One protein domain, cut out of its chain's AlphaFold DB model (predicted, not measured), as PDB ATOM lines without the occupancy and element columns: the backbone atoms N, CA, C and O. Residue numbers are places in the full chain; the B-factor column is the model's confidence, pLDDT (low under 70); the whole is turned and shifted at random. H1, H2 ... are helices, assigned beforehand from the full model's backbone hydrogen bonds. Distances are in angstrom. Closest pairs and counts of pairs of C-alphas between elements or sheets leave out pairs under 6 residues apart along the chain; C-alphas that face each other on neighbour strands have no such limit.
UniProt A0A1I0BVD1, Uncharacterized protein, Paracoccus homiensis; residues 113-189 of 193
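AT A GLANCE: This is residues 113 to 189 of the 193 residues of an uncharacterized protein of Paracoccus homiensis (UniProt A0A1I0BVD1). Look for a compact, rounded fold of short helices and long loops: H1 packs crosswise on H3, H5 packs on H1, H2 and H4 are each near H3 without clearly touching it, residues 123 to 138 loop round the outside, and residues 168 to 185 run from H4 to H5, their C-alphas 3 to 12 A from the mean of all C-alphas. The printed part has 77 residues with five named helices, H1 to H5 in order, and no named strand. The class is all helix, with under half of the residues in helices; the radius of gyration of the C-alphas is 11.3 A, the spans 30 by 26 by 19 A.

HOW THE PARTS SIT: Start at H3, residues 152 to 161; it touches H1, residues 113 to 122, about perpendicular at 76 degrees, closest C-alphas Leu 116 and Thr 157, 6.8 A. H2, residues 139 to 146, is close to H3 but not clearly touching, closest C-alphas Cys 146 and Ala 155, 6.6 A; likewise H4, residues 164 to 167, Phe 159 and Pro 165, 7.7 A. H5, residues 186 to 189, touches H1, closest C-alphas Val 117 and Phe 188, 5.2 A. Every O i to N i+4 pair in H1, H2 and H3 is within hydrogen-bond range; H4 and H5 are too short for one.

IN THESE COORDINATES: Find C-alpha 113 at (-7.458, -41.858, 16.523); H1 runs 14.1 A from there. H3 also spans 14.1 A, H2 10.2 A; H5 ends at (-7.577, -49.895, 25.220).

THE WHOLE: The farthest C-alphas, Pro 114 and Gly 136, are 31.7 A apart. The printed part has no cut; links H1 to H2 and H4 to H5 are long. Residue 113 is under pLDDT 70.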
ATOM      1  N   THR A 113      -7.005 -40.649  15.806       63.12
ATOM      2  CA  THR A 113      -7.458 -41.858  16.523       63.12
ATOM      3  C   THR A 113      -6.462 -43.022  16.419       63.12
ATOM      4  O   THR A 113      -6.123 -43.579  17.458       63.12
ATOM      5  N   PRO A 114      -5.893 -43.370  15.243       75.94
ATOM      6  CA  PRO A 114      -4.963 -44.501  15.149       75.94
ATOM      7  C   PRO A 114      -3.666 -44.296  15.944       75.94
ATOM      8  O   PRO A 114      -3.137 -45.246  16.517       75.94
ATOM      9  N   VAL A 115      -3.154 -43.060  16.008       84.38
ATOM     10  CA  VAL A 115      -1.935 -42.733  16.769       84.38
ATOM     11  C   VAL A 115      -2.188 -42.864  18.266       84.38
ATOM     12  O   VAL A 115      -1.387 -43.485  18.964       84.38
ATOM     13  N   LEU A 116      -3.313 -42.328  18.745       88.88
ATOM     14  CA  LEU A 116      -3.700 -42.408  20.150       88.88
ATOM     15  C   LEU A 116      -4.029 -43.837  20.575       88.88
ATOM     16  O   LEU A 116      -3.568 -44.263  21.627       88.88
ATOM     17  N   VAL A 117      -4.736 -44.605  19.738       89.19
ATOM     18  CA  VAL A 117      -4.994 -46.034  19.970       89.19
ATOM     19  C   VAL A 117      -3.677 -46.799  20.059       89.19
ATOM     20  O   VAL A 117      -3.428 -47.484  21.048       89.19
ATOM     21  N   ARG A 118      -2.777 -46.632  19.080       88.44
ATOM     22  CA  ARG A 118      -1.466 -47.296  19.097       88.44
ATOM     23  C   ARG A 118      -0.678 -46.955  20.361       88.44
ATOM     24  O   ARG A 118      -0.100 -47.848  20.972       88.44
ATOM     25  N   TYR A 119      -0.656 -45.683  20.753       91.69
ATOM     26  CA  TYR A 119       0.040 -45.256  21.961       91.69
ATOM     27  C   TYR A 119      -0.619 -45.806  23.233       91.69
ATOM     28  O   TYR A 119       0.087 -46.310  24.098       91.69
ATOM     29  N   ALA A 120      -1.951 -45.809  23.320       92.94
ATOM     30  CA  ALA A 120      -2.692 -46.359  24.454       92.94
ATOM     31  C   ALA A 120      -2.426 -47.858  24.676       92.94
ATOM     32  O   ALA A 120      -2.393 -48.301  25.824       92.94
ATOM     33  N   PHE A 121      -2.231 -48.630  23.601       90.19
ATOM     34  CA  PHE A 121      -1.865 -50.050  23.676       90.19
ATOM     35  C   PHE A 121      -0.379 -50.280  23.984       90.19
ATOM     36  O   PHE A 121      -0.044 -51.272  24.632       90.19
ATOM     37  N   ALA A 122       0.508 -49.384  23.539       90.38
ATOM     38  CA  ALA A 122       1.940 -49.464  23.828       90.38
ATOM     39  C   ALA A 122       2.262 -49.068  25.280       90.38
ATOM     40  O   ALA A 122       3.018 -49.755  25.964       90.38
ATOM     41  N   ALA A 123       1.665 -47.980  25.763       91.38
ATOM     42  CA  ALA A 123       1.785 -47.506  27.135       91.38
ATOM     43  C   ALA A 123       0.770 -48.243  28.021       91.38
ATOM     44  O   ALA A 123      -0.389 -47.844  28.091       91.38
ATOM     45  N   GLN A 124       1.178 -49.335  28.675       88.81
ATOM     46  CA  GLN A 124       0.278 -50.212  29.447       88.81
ATOM     47  C   GLN A 124       0.087 -49.806  30.918       88.81
ATOM     48  O   GLN A 124      -0.711 -50.413  31.632       88.81
ATOM     49  N   HIS A 125       0.800 -48.788  31.392       92.69
ATOM     50  CA  HIS A 125       0.700 -48.304  32.766       92.69
ATOM     51  C   HIS A 125      -0.543 -47.431  32.995       92.69
ATOM     52  O   HIS A 125      -1.186 -46.932  32.063       92.69
ATOM     53  N   ALA A 126      -0.910 -47.279  34.268       92.94
ATOM     54  CA  ALA A 126      -2.019 -46.428  34.682       92.94
ATOM     55  C   ALA A 126      -1.607 -44.943  34.665       92.94
ATOM     56  O   ALA A 126      -0.442 -44.650  34.960       92.94
ATOM     57  N   PRO A 127      -2.539 -44.010  34.389       93.75
ATOM     58  CA  PRO A 127      -2.300 -42.585  34.605       93.75
ATOM     59  C   PRO A 127      -1.774 -42.287  36.015       93.75
ATOM     60  O   PRO A 127      -2.172 -42.936  36.985       93.75
ATOM     61  N   GLY A 128      -0.838 -41.348  36.112       91.69
ATOM     62  CA  GLY A 128      -0.073 -41.016  37.313       91.69
ATOM     63  C   GLY A 128       1.104 -41.955  37.611       91.69
ATOM     64  O   GLY A 128       1.850 -41.723  38.564       91.69
ATOM     65  N   THR A 129       1.310 -43.019  36.823       95.62
ATOM     66  CA  THR A 129       2.484 -43.889  36.988       95.62
ATOM     67  C   THR A 129       3.690 -43.250  36.316       95.62
ATOM     68  O   THR A 129       3.793 -43.247  35.094       95.62
ATOM     69  N   LYS A 130       4.638 -42.756  37.111       94.94
ATOM     70  CA  LYS A 130       5.863 -42.139  36.598       94.94
ATOM     71  C   LYS A 130       6.764 -43.159  35.893       94.94
ATOM     72  O   LYS A 130       7.377 -44.002  36.547       94.94
ATOM     73  N   ILE A 131       6.887 -43.031  34.573       95.88
ATOM     74  CA  ILE A 131       7.770 -43.836  33.711       95.88
ATOM     75  C   ILE A 131       8.980 -43.013  33.245       95.88
ATOM     76  O   ILE A 131      10.092 -43.530  33.151       95.88
ATOM     77  N   TYR A 132       8.782 -41.717  33.009       93.31
ATOM     78  CA  TYR A 132       9.777 -40.810  32.455       93.31
ATOM     79  C   TYR A 132      10.334 -39.882  33.540       93.31
ATOM     80  O   TYR A 132       9.612 -39.260  34.323       93.31
ATOM     81  N   ALA A 133      11.662 -39.784  33.613       91.31
ATOM     82  CA  ALA A 133      12.322 -38.897  34.561       91.31
ATOM     83  C   ALA A 133      12.223 -37.440  34.084       91.31
ATOM     84  O   ALA A 133      12.727 -37.086  33.020       91.31
ATOM     85  N   ARG A 134      11.608 -36.581  34.901       89.06
ATOM     86  CA  ARG A 134      11.492 -35.144  34.645       89.06
ATOM     87  C   ARG A 134      12.323 -34.353  35.650       89.06
ATOM     88  O   ARG A 134      12.038 -34.374  36.846       89.06
ATOM     89  N   ASN A 135      13.329 -33.637  35.154       84.50
ATOM     90  CA  ASN A 135      14.106 -32.682  35.943       84.50
ATOM     91  C   ASN A 135      13.573 -31.274  35.655       84.50
ATOM     92  O   ASN A 135      13.525 -30.866  34.500       84.50
ATOM     93  N   GLY A 136      13.158 -30.533  36.686       80.12
ATOM     94  CA  GLY A 136      12.649 -29.165  36.513       80.12
ATOM     95  C   GLY A 136      11.254 -29.063  35.878       80.12
ATOM     96  O   GLY A 136      10.904 -28.008  35.353       80.12
ATOM     97  N   ALA A 137      10.455 -30.135  35.923       85.81
ATOM     98  CA  ALA A 137       9.060 -30.095  35.496       85.81
ATOM     99  C   ALA A 137       8.246 -29.080  36.312       85.81
ATOM    100  O   ALA A 137       8.404 -28.957  37.527       85.81
ATOM    101  N   SER A 138       7.347 -28.367  35.634       91.50
ATOM    102  CA  SER A 138       6.484 -27.354  36.239       91.50
ATOM    103  C   SER A 138       5.038 -27.582  35.834       91.50
ATOM    104  O   SER A 138       4.678 -27.407  34.667       91.50
ATOM    105  N   ALA A 139       4.191 -27.884  36.819       92.06
ATOM    106  CA  ALA A 139       2.747 -27.991  36.613       92.06
ATOM    107  C   ALA A 139       2.155 -26.691  36.041       92.06
ATOM    108  O   ALA A 139       1.275 -26.731  35.191       92.06
ATOM    109  N   ALA A 140       2.686 -25.524  36.425       93.81
ATOM    110  CA  ALA A 140       2.227 -24.238  35.899       93.81
ATOM    111  C   ALA A 140       2.552 -24.042  34.405       93.81
ATOM    112  O   ALA A 140       1.835 -23.328  33.697       93.81
ATOM    113  N   THR A 141       3.635 -24.647  33.907       92.75
ATOM    114  CA  THR A 141       3.942 -24.665  32.470       92.75
ATOM    115  C   THR A 141       2.995 -25.606  31.741       92.75
ATOM    116  O   THR A 141       2.347 -25.164  30.792       92.75
ATOM    117  N   ALA A 142       2.830 -26.836  32.239       94.62
ATOM    118  CA  ALA A 142       1.901 -27.808  31.672       94.62
ATOM    119  C   ALA A 142       0.481 -27.230  31.563       94.62
ATOM    120  O   ALA A 142      -0.087 -27.219  30.478       94.62
ATOM    121  N   THR A 143      -0.046 -26.616  32.629       95.00
ATOM    122  CA  THR A 143      -1.380 -25.988  32.631       95.00
ATOM    123  C   THR A 143      -1.533 -24.918  31.548       95.00
ATOM    124  O   THR A 143      -2.544 -24.895  30.848       95.00
ATOM    125  N   ARG A 144      -0.534 -24.042  31.363       95.44
ATOM    126  CA  ARG A 144      -0.580 -22.999  30.321       95.44
ATOM    127  C   ARG A 144      -0.578 -23.588  28.918       95.44
ATOM    128  O   ARG A 144      -1.302 -23.101  28.057       95.44
ATOM    129  N   VAL A 145       0.234 -24.614  28.689       95.25
ATOM    130  CA  VAL A 145       0.320 -25.273  27.385       95.25
ATOM    131  C   VAL A 145      -0.960 -26.064  27.098       95.25
ATOM    132  O   VAL A 145      -1.508 -25.954  26.003       95.25
ATOM    133  N   CYS A 146      -1.485 -26.788  28.087       95.00
ATOM    134  CA  CYS A 146      -2.734 -27.541  27.982       95.00
ATOM    135  C   CYS A 146      -3.943 -26.650  27.680       95.00
ATOM    136  O   CYS A 146      -4.803 -27.048  26.900       95.00
ATOM    137  N   ALA A 147      -3.981 -25.422  28.210       95.50
ATOM    138  CA  ALA A 147      -5.036 -24.452  27.905       95.50
ATOM    139  C   ALA A 147      -5.094 -24.038  26.418       95.50
ATOM    140  O   ALA A 147      -6.095 -23.479  25.978       95.50
ATOM    141  N   GLY A 148      -4.042 -24.308  25.635       95.38
ATOM    142  CA  GLY A 148      -4.009 -24.046  24.195       95.38
ATOM    143  C   GLY A 148      -4.706 -25.103  23.332       95.38
ATOM    144  O   GLY A 148      -4.842 -24.893  22.127       95.38
ATOM    145  N   PHE A 149      -5.136 -26.231  23.905       93.38
ATOM    146  CA  PHE A 149      -5.774 -27.321  23.163       93.38
ATOM    147  C   PHE A 149      -7.265 -27.406  23.465       93.38
ATOM    148  O   PHE A 149      -7.690 -27.331  24.612       93.38
ATOM    149  N   ALA A 150      -8.065 -27.628  22.420       93.00
ATOM    150  CA  ALA A 150      -9.514 -27.762  22.555       93.00
ATOM    151  C   ALA A 150      -9.937 -29.066  23.255       93.00
ATOM    152  O   ALA A 150     -10.998 -29.115  23.870       93.00
ATOM    153  N   THR A 151      -9.135 -30.133  23.145       92.06
ATOM    154  CA  THR A 151      -9.431 -31.443  23.739       92.06
ATOM    155  C   THR A 151      -8.161 -32.129  24.261       92.06
ATOM    156  O   THR A 151      -7.079 -31.902  23.705       92.06
ATOM    157  N   PRO A 152      -8.272 -33.029  25.261       93.31
ATOM    158  CA  PRO A 152      -7.136 -33.824  25.739       93.31
ATOM    159  C   PRO A 152      -6.491 -34.667  24.630       93.31
ATOM    160  O   PRO A 152      -5.273 -34.716  24.506       93.31
ATOM    161  N   SER A 153      -7.299 -35.263  23.748       92.75
ATOM    162  CA  SER A 153      -6.810 -36.046  22.602       92.75
ATOM    163  C   SER A 153      -5.995 -35.206  21.611       92.75
ATOM    164  O   SER A 153      -4.999 -35.689  21.065       92.75
ATOM    165  N   ALA A 154      -6.374 -33.941  21.387       92.31
ATOM    166  CA  ALA A 154      -5.596 -33.024  20.554       92.31
ATOM    167  C   ALA A 154      -4.247 -32.681  21.206       92.31
ATOM    168  O   ALA A 154      -3.222 -32.683  20.520       92.31
ATOM    169  N   ALA A 155      -4.235 -32.457  22.523       94.44
ATOM    170  CA  ALA A 155      -3.007 -32.224  23.279       94.44
ATOM    171  C   ALA A 155      -2.070 -33.440  23.236       94.44
ATOM    172  O   ALA A 155      -0.899 -33.293  22.890       94.44
ATOM    173  N   GLN A 156      -2.594 -34.645  23.485       95.38
ATOM    174  CA  GLN A 156      -1.819 -35.885  23.427       95.38
ATOM    175  C   GLN A 156      -1.244 -36.127  22.027       95.38
ATOM    176  O   GLN A 156      -0.074 -36.477  21.885       95.38
ATOM    177  N   THR A 157      -2.026 -35.891  20.972       93.19
ATOM    178  CA  THR A 157      -1.536 -36.037  19.592       93.19
ATOM    179  C   THR A 157      -0.388 -35.064  19.310       93.19
ATOM    180  O   THR A 157       0.633 -35.456  18.747       93.19
ATOM    181  N   ALA A 158      -0.525 -33.802  19.729       91.75
ATOM    182  CA  ALA A 158       0.513 -32.789  19.553       91.75
ATOM    183  C   ALA A 158       1.775 -33.084  20.378       91.75
ATOM    184  O   ALA A 158       2.883 -32.832  19.907       91.75
ATOM    185  N   PHE A 159       1.615 -33.636  21.580       94.88
ATOM    186  CA  PHE A 159       2.706 -34.103  22.427       94.88
ATOM    187  C   PHE A 159       3.500 -35.224  21.749       94.88
ATOM    188  O   PHE A 159       4.711 -35.100  21.579       94.88
ATOM    189  N   LEU A 160       2.816 -36.264  21.261       93.56
ATOM    190  CA  LEU A 160       3.444 -37.368  20.527       93.56
ATOM    191  C   LEU A 160       4.140 -36.883  19.246       93.56
ATOM    192  O   LEU A 160       5.248 -37.319  18.942       93.56
ATOM    193  N   ALA A 161       3.538 -35.935  18.524       89.38
ATOM    194  CA  ALA A 161       4.142 -35.335  17.334       89.38
ATOM    195  C   ALA A 161       5.399 -34.499  17.643       89.38
ATOM    196  O   ALA A 161       6.272 -34.367  16.789       89.38
ATOM    197  N   ALA A 162       5.512 -33.948  18.855       87.00
ATOM    198  CA  ALA A 162       6.649 -33.144  19.305       87.00
ATOM    199  C   ALA A 162       7.791 -33.975  19.929       87.00
ATOM    200  O   ALA A 162       8.669 -33.408  20.584       87.00
ATOM    201  N   GLY A 163       7.782 -35.299  19.735       88.50
ATOM    202  CA  GLY A 163       8.777 -36.225  20.286       88.50
ATOM    203  C   GLY A 163       8.316 -36.970  21.538       88.50
ATOM    204  O   GLY A 163       9.124 -37.675  22.135       88.50
ATOM    205  N   GLY A 164       7.047 -36.806  21.928       92.44
ATOM    206  CA  GLY A 164       6.396 -37.612  22.950       92.44
ATOM    207  C   GLY A 164       7.075 -37.552  24.320       92.44
ATOM    208  O   GLY A 164       7.772 -36.579  24.641       92.44
ATOM    209  N   PRO A 165       6.864 -38.580  25.151       93.00
ATOM    210  CA  PRO A 165       7.365 -38.590  26.515       93.00
ATOM    211  C   PRO A 165       8.886 -38.696  26.621       93.00
ATOM    212  O   PRO A 165       9.441 -38.226  27.616       93.00
ATOM    213  N   GLU A 166       9.575 -39.207  25.598       91.50
ATOM    214  CA  GLU A 166      11.038 -39.252  25.555       91.50
ATOM    215  C   GLU A 166      11.651 -37.847  25.566       91.50
ATOM    216  O   GLU A 166      12.694 -37.635  26.182       91.50
ATOM    217  N   THR A 167      11.001 -36.886  24.900       90.75
ATOM    218  CA  THR A 167      11.543 -35.530  24.735       90.75
ATOM    219  C   THR A 167      10.846 -34.505  25.623       90.75
ATOM    220  O   THR A 167      11.523 -33.695  26.247       90.75
ATOM    221  N   ASP A 168       9.509 -34.501  25.645       91.81
ATOM    222  CA  ASP A 168       8.660 -33.474  26.274       91.81
ATOM    223  C   ASP A 168       9.225 -32.043  26.182       91.81
ATOM    224  O   ASP A 168       9.413 -31.332  27.170       91.81
ATOM    225  N   SER A 169       9.506 -31.595  24.958       89.25
ATOM    226  CA  SER A 169      10.119 -30.281  24.706       89.25
ATOM    227  C   SER A 169       9.281 -29.093  25.199       89.25
ATOM    228  O   SER A 169       9.793 -27.981  25.325       89.25
ATOM    229  N   ARG A 170       7.987 -29.311  25.466       89.56
ATOM    230  CA  ARG A 170       7.026 -28.284  25.888       89.56
ATOM    231  C   ARG A 170       6.655 -28.373  27.370       89.56
ATOM    232  O   ARG A 170       5.898 -27.520  27.829       89.56
ATOM    233  N   GLY A 171       7.177 -29.354  28.110       93.00
ATOM    234  CA  GLY A 171       6.877 -29.546  29.532       93.00
ATOM    235  C   GLY A 171       5.396 -29.827  29.796       93.00
ATOM    236  O   GLY A 171       4.820 -29.238  30.710       93.00
ATOM    237  N   MET A 172       4.769 -30.640  28.946       94.81
ATOM    238  CA  MET A 172       3.353 -31.005  29.012       94.81
ATOM    239  C   MET A 172       3.076 -32.150  29.996       94.81
ATOM    240  O   MET A 172       1.941 -32.263  30.455       94.81
ATOM    241  N   ASP A 173       4.088 -32.962  30.321       96.06
ATOM    242  CA  ASP A 173       4.008 -34.164  31.166       96.06
ATOM    243  C   ASP A 173       4.884 -33.991  32.428       96.06
ATOM    244  O   ASP A 173       6.007 -34.510  32.500       96.06
ATOM    245  N   PRO A 174       4.446 -33.175  33.409       95.12
ATOM    246  CA  PRO A 174       5.256 -32.841  34.577       95.12
ATOM    247  C   PRO A 174       5.399 -33.996  35.580       95.12
ATOM    248  O   PRO A 174       6.378 -34.035  36.328       95.12
ATOM    249  N   ASP A 175       4.436 -34.912  35.617       94.25
ATOM    250  CA  ASP A 175       4.428 -36.129  36.428       94.25
ATOM    251  C   ASP A 175       5.201 -37.283  35.776       94.25
ATOM    252  O   ASP A 175       5.694 -38.165  36.488       94.25
ATOM    253  N   GLY A 176       5.442 -37.216  34.467       95.69
ATOM    254  CA  GLY A 176       6.298 -38.156  33.753       95.69
ATOM    255  C   GLY A 176       5.596 -39.476  33.460       95.69
ATOM    256  O   GLY A 176       6.259 -40.510  33.375       95.69
ATOM    257  N   ASP A 177       4.270 -39.481  33.375       95.69
ATOM    258  CA  ASP A 177       3.488 -40.667  33.042       95.69
ATOM    259  C   ASP A 177       3.240 -40.789  31.527       95.69
ATOM    260  O   ASP A 177       2.762 -41.812  31.047       95.69
ATOM    261  N   GLY A 178       3.613 -39.782  30.738       95.62
ATOM    262  CA  GLY A 178       3.438 -39.769  29.291       95.62
ATOM    263  C   GLY A 178       1.991 -39.577  28.824       95.62
ATOM    264  O   GLY A 178       1.717 -39.802  27.636       95.62
ATOM    265  N   PHE A 179       1.080 -39.163  29.707       96.94
ATOM    266  CA  PHE A 179      -0.309 -38.828  29.413       96.94
ATOM    267  C   PHE A 179      -0.577 -37.360  29.762       96.94
ATOM    268  O   PHE A 179      -0.652 -36.960  30.917       96.94
ATOM    269  N   VAL A 180      -0.743 -36.514  28.746       96.94
ATOM    270  CA  VAL A 180      -0.791 -35.062  28.950       96.94
ATOM    271  C   VAL A 180      -2.211 -34.528  29.041       96.94
ATOM    272  O   VAL A 180      -3.148 -35.054  28.439       96.94
ATOM    273  N   CYS A 181      -2.359 -33.411  29.754       95.25
ATOM    274  CA  CYS A 181      -3.584 -32.608  29.775       95.25
ATOM    275  C   CYS A 181      -4.856 -33.402  30.143       95.25
ATOM    276  O   CYS A 181      -5.942 -33.099  29.647       95.25
ATOM    277  N   GLY A 182      -4.717 -34.416  31.006       92.75
ATOM    278  CA  GLY A 182      -5.821 -35.263  31.462       92.75
ATOM    279  C   GLY A 182      -6.314 -36.272  30.423       92.75
ATOM    280  O   GLY A 182      -7.455 -36.724  30.509       92.75
ATOM    281  N   TRP A 183      -5.502 -36.596  29.414       95.25
ATOM    282  CA  TRP A 183      -5.848 -37.629  28.446       95.25
ATOM    283  C   TRP A 183      -5.880 -39.014  29.107       95.25
ATOM    284  O   TRP A 183      -4.890 -39.462  29.678       95.25
ATOM    285  N   ASP A 184      -7.025 -39.695  29.008       93.25
ATOM    286  CA  ASP A 184      -7.219 -41.047  29.534       93.25
ATOM    287  C   ASP A 184      -7.065 -42.093  28.409       93.25
ATOM    288  O   ASP A 184      -7.832 -42.064  27.440       93.25
ATOM    289  N   PRO A 185      -6.105 -43.034  28.512       93.31
ATOM    290  CA  PRO A 185      -5.934 -44.108  27.539       93.31
ATOM    291  C   PRO A 185      -6.983 -45.225  27.663       93.31
ATOM    292  O   PRO A 185      -7.120 -46.020  26.732       93.31
ATOM    293  N   ALA A 186      -7.720 -45.334  28.775       91.38
ATOM    294  CA  ALA A 186      -8.618 -46.463  29.031       91.38
ATOM    295  C   ALA A 186      -9.680 -46.689  27.933       91.38
ATOM    296  O   ALA A 186      -9.815 -47.837  27.500       91.38
ATOM    297  N   PRO A 187     -10.367 -45.657  27.394       89.00
ATOM    298  CA  PRO A 187     -11.338 -45.840  26.310       89.00
ATOM    299  C   PRO A 187     -10.714 -46.381  25.015       89.00
ATOM    300  O   PRO A 187     -11.388 -47.035  24.227       89.00
ATOM    301  N   PHE A 188      -9.421 -46.127  24.798       86.75
ATOM    302  CA  PHE A 188      -8.691 -46.556  23.604       86.75
ATOM    303  C   PHE A 188      -8.135 -47.981  23.717       86.75
ATOM    304  O   PHE A 188      -7.787 -48.572  22.700       86.75
ATOM    305  N   ARG A 189      -8.046 -48.525  24.938       85.81
ATOM    306  CA  ARG A 189      -7.577 -49.895  25.220       85.81
ATOM    307  C   ARG A 189      -8.695 -50.936  25.176       85.81
ATOM    308  O   ARG A 189      -8.418 -52.131  25.235       85.81
TER     309      ARG A 189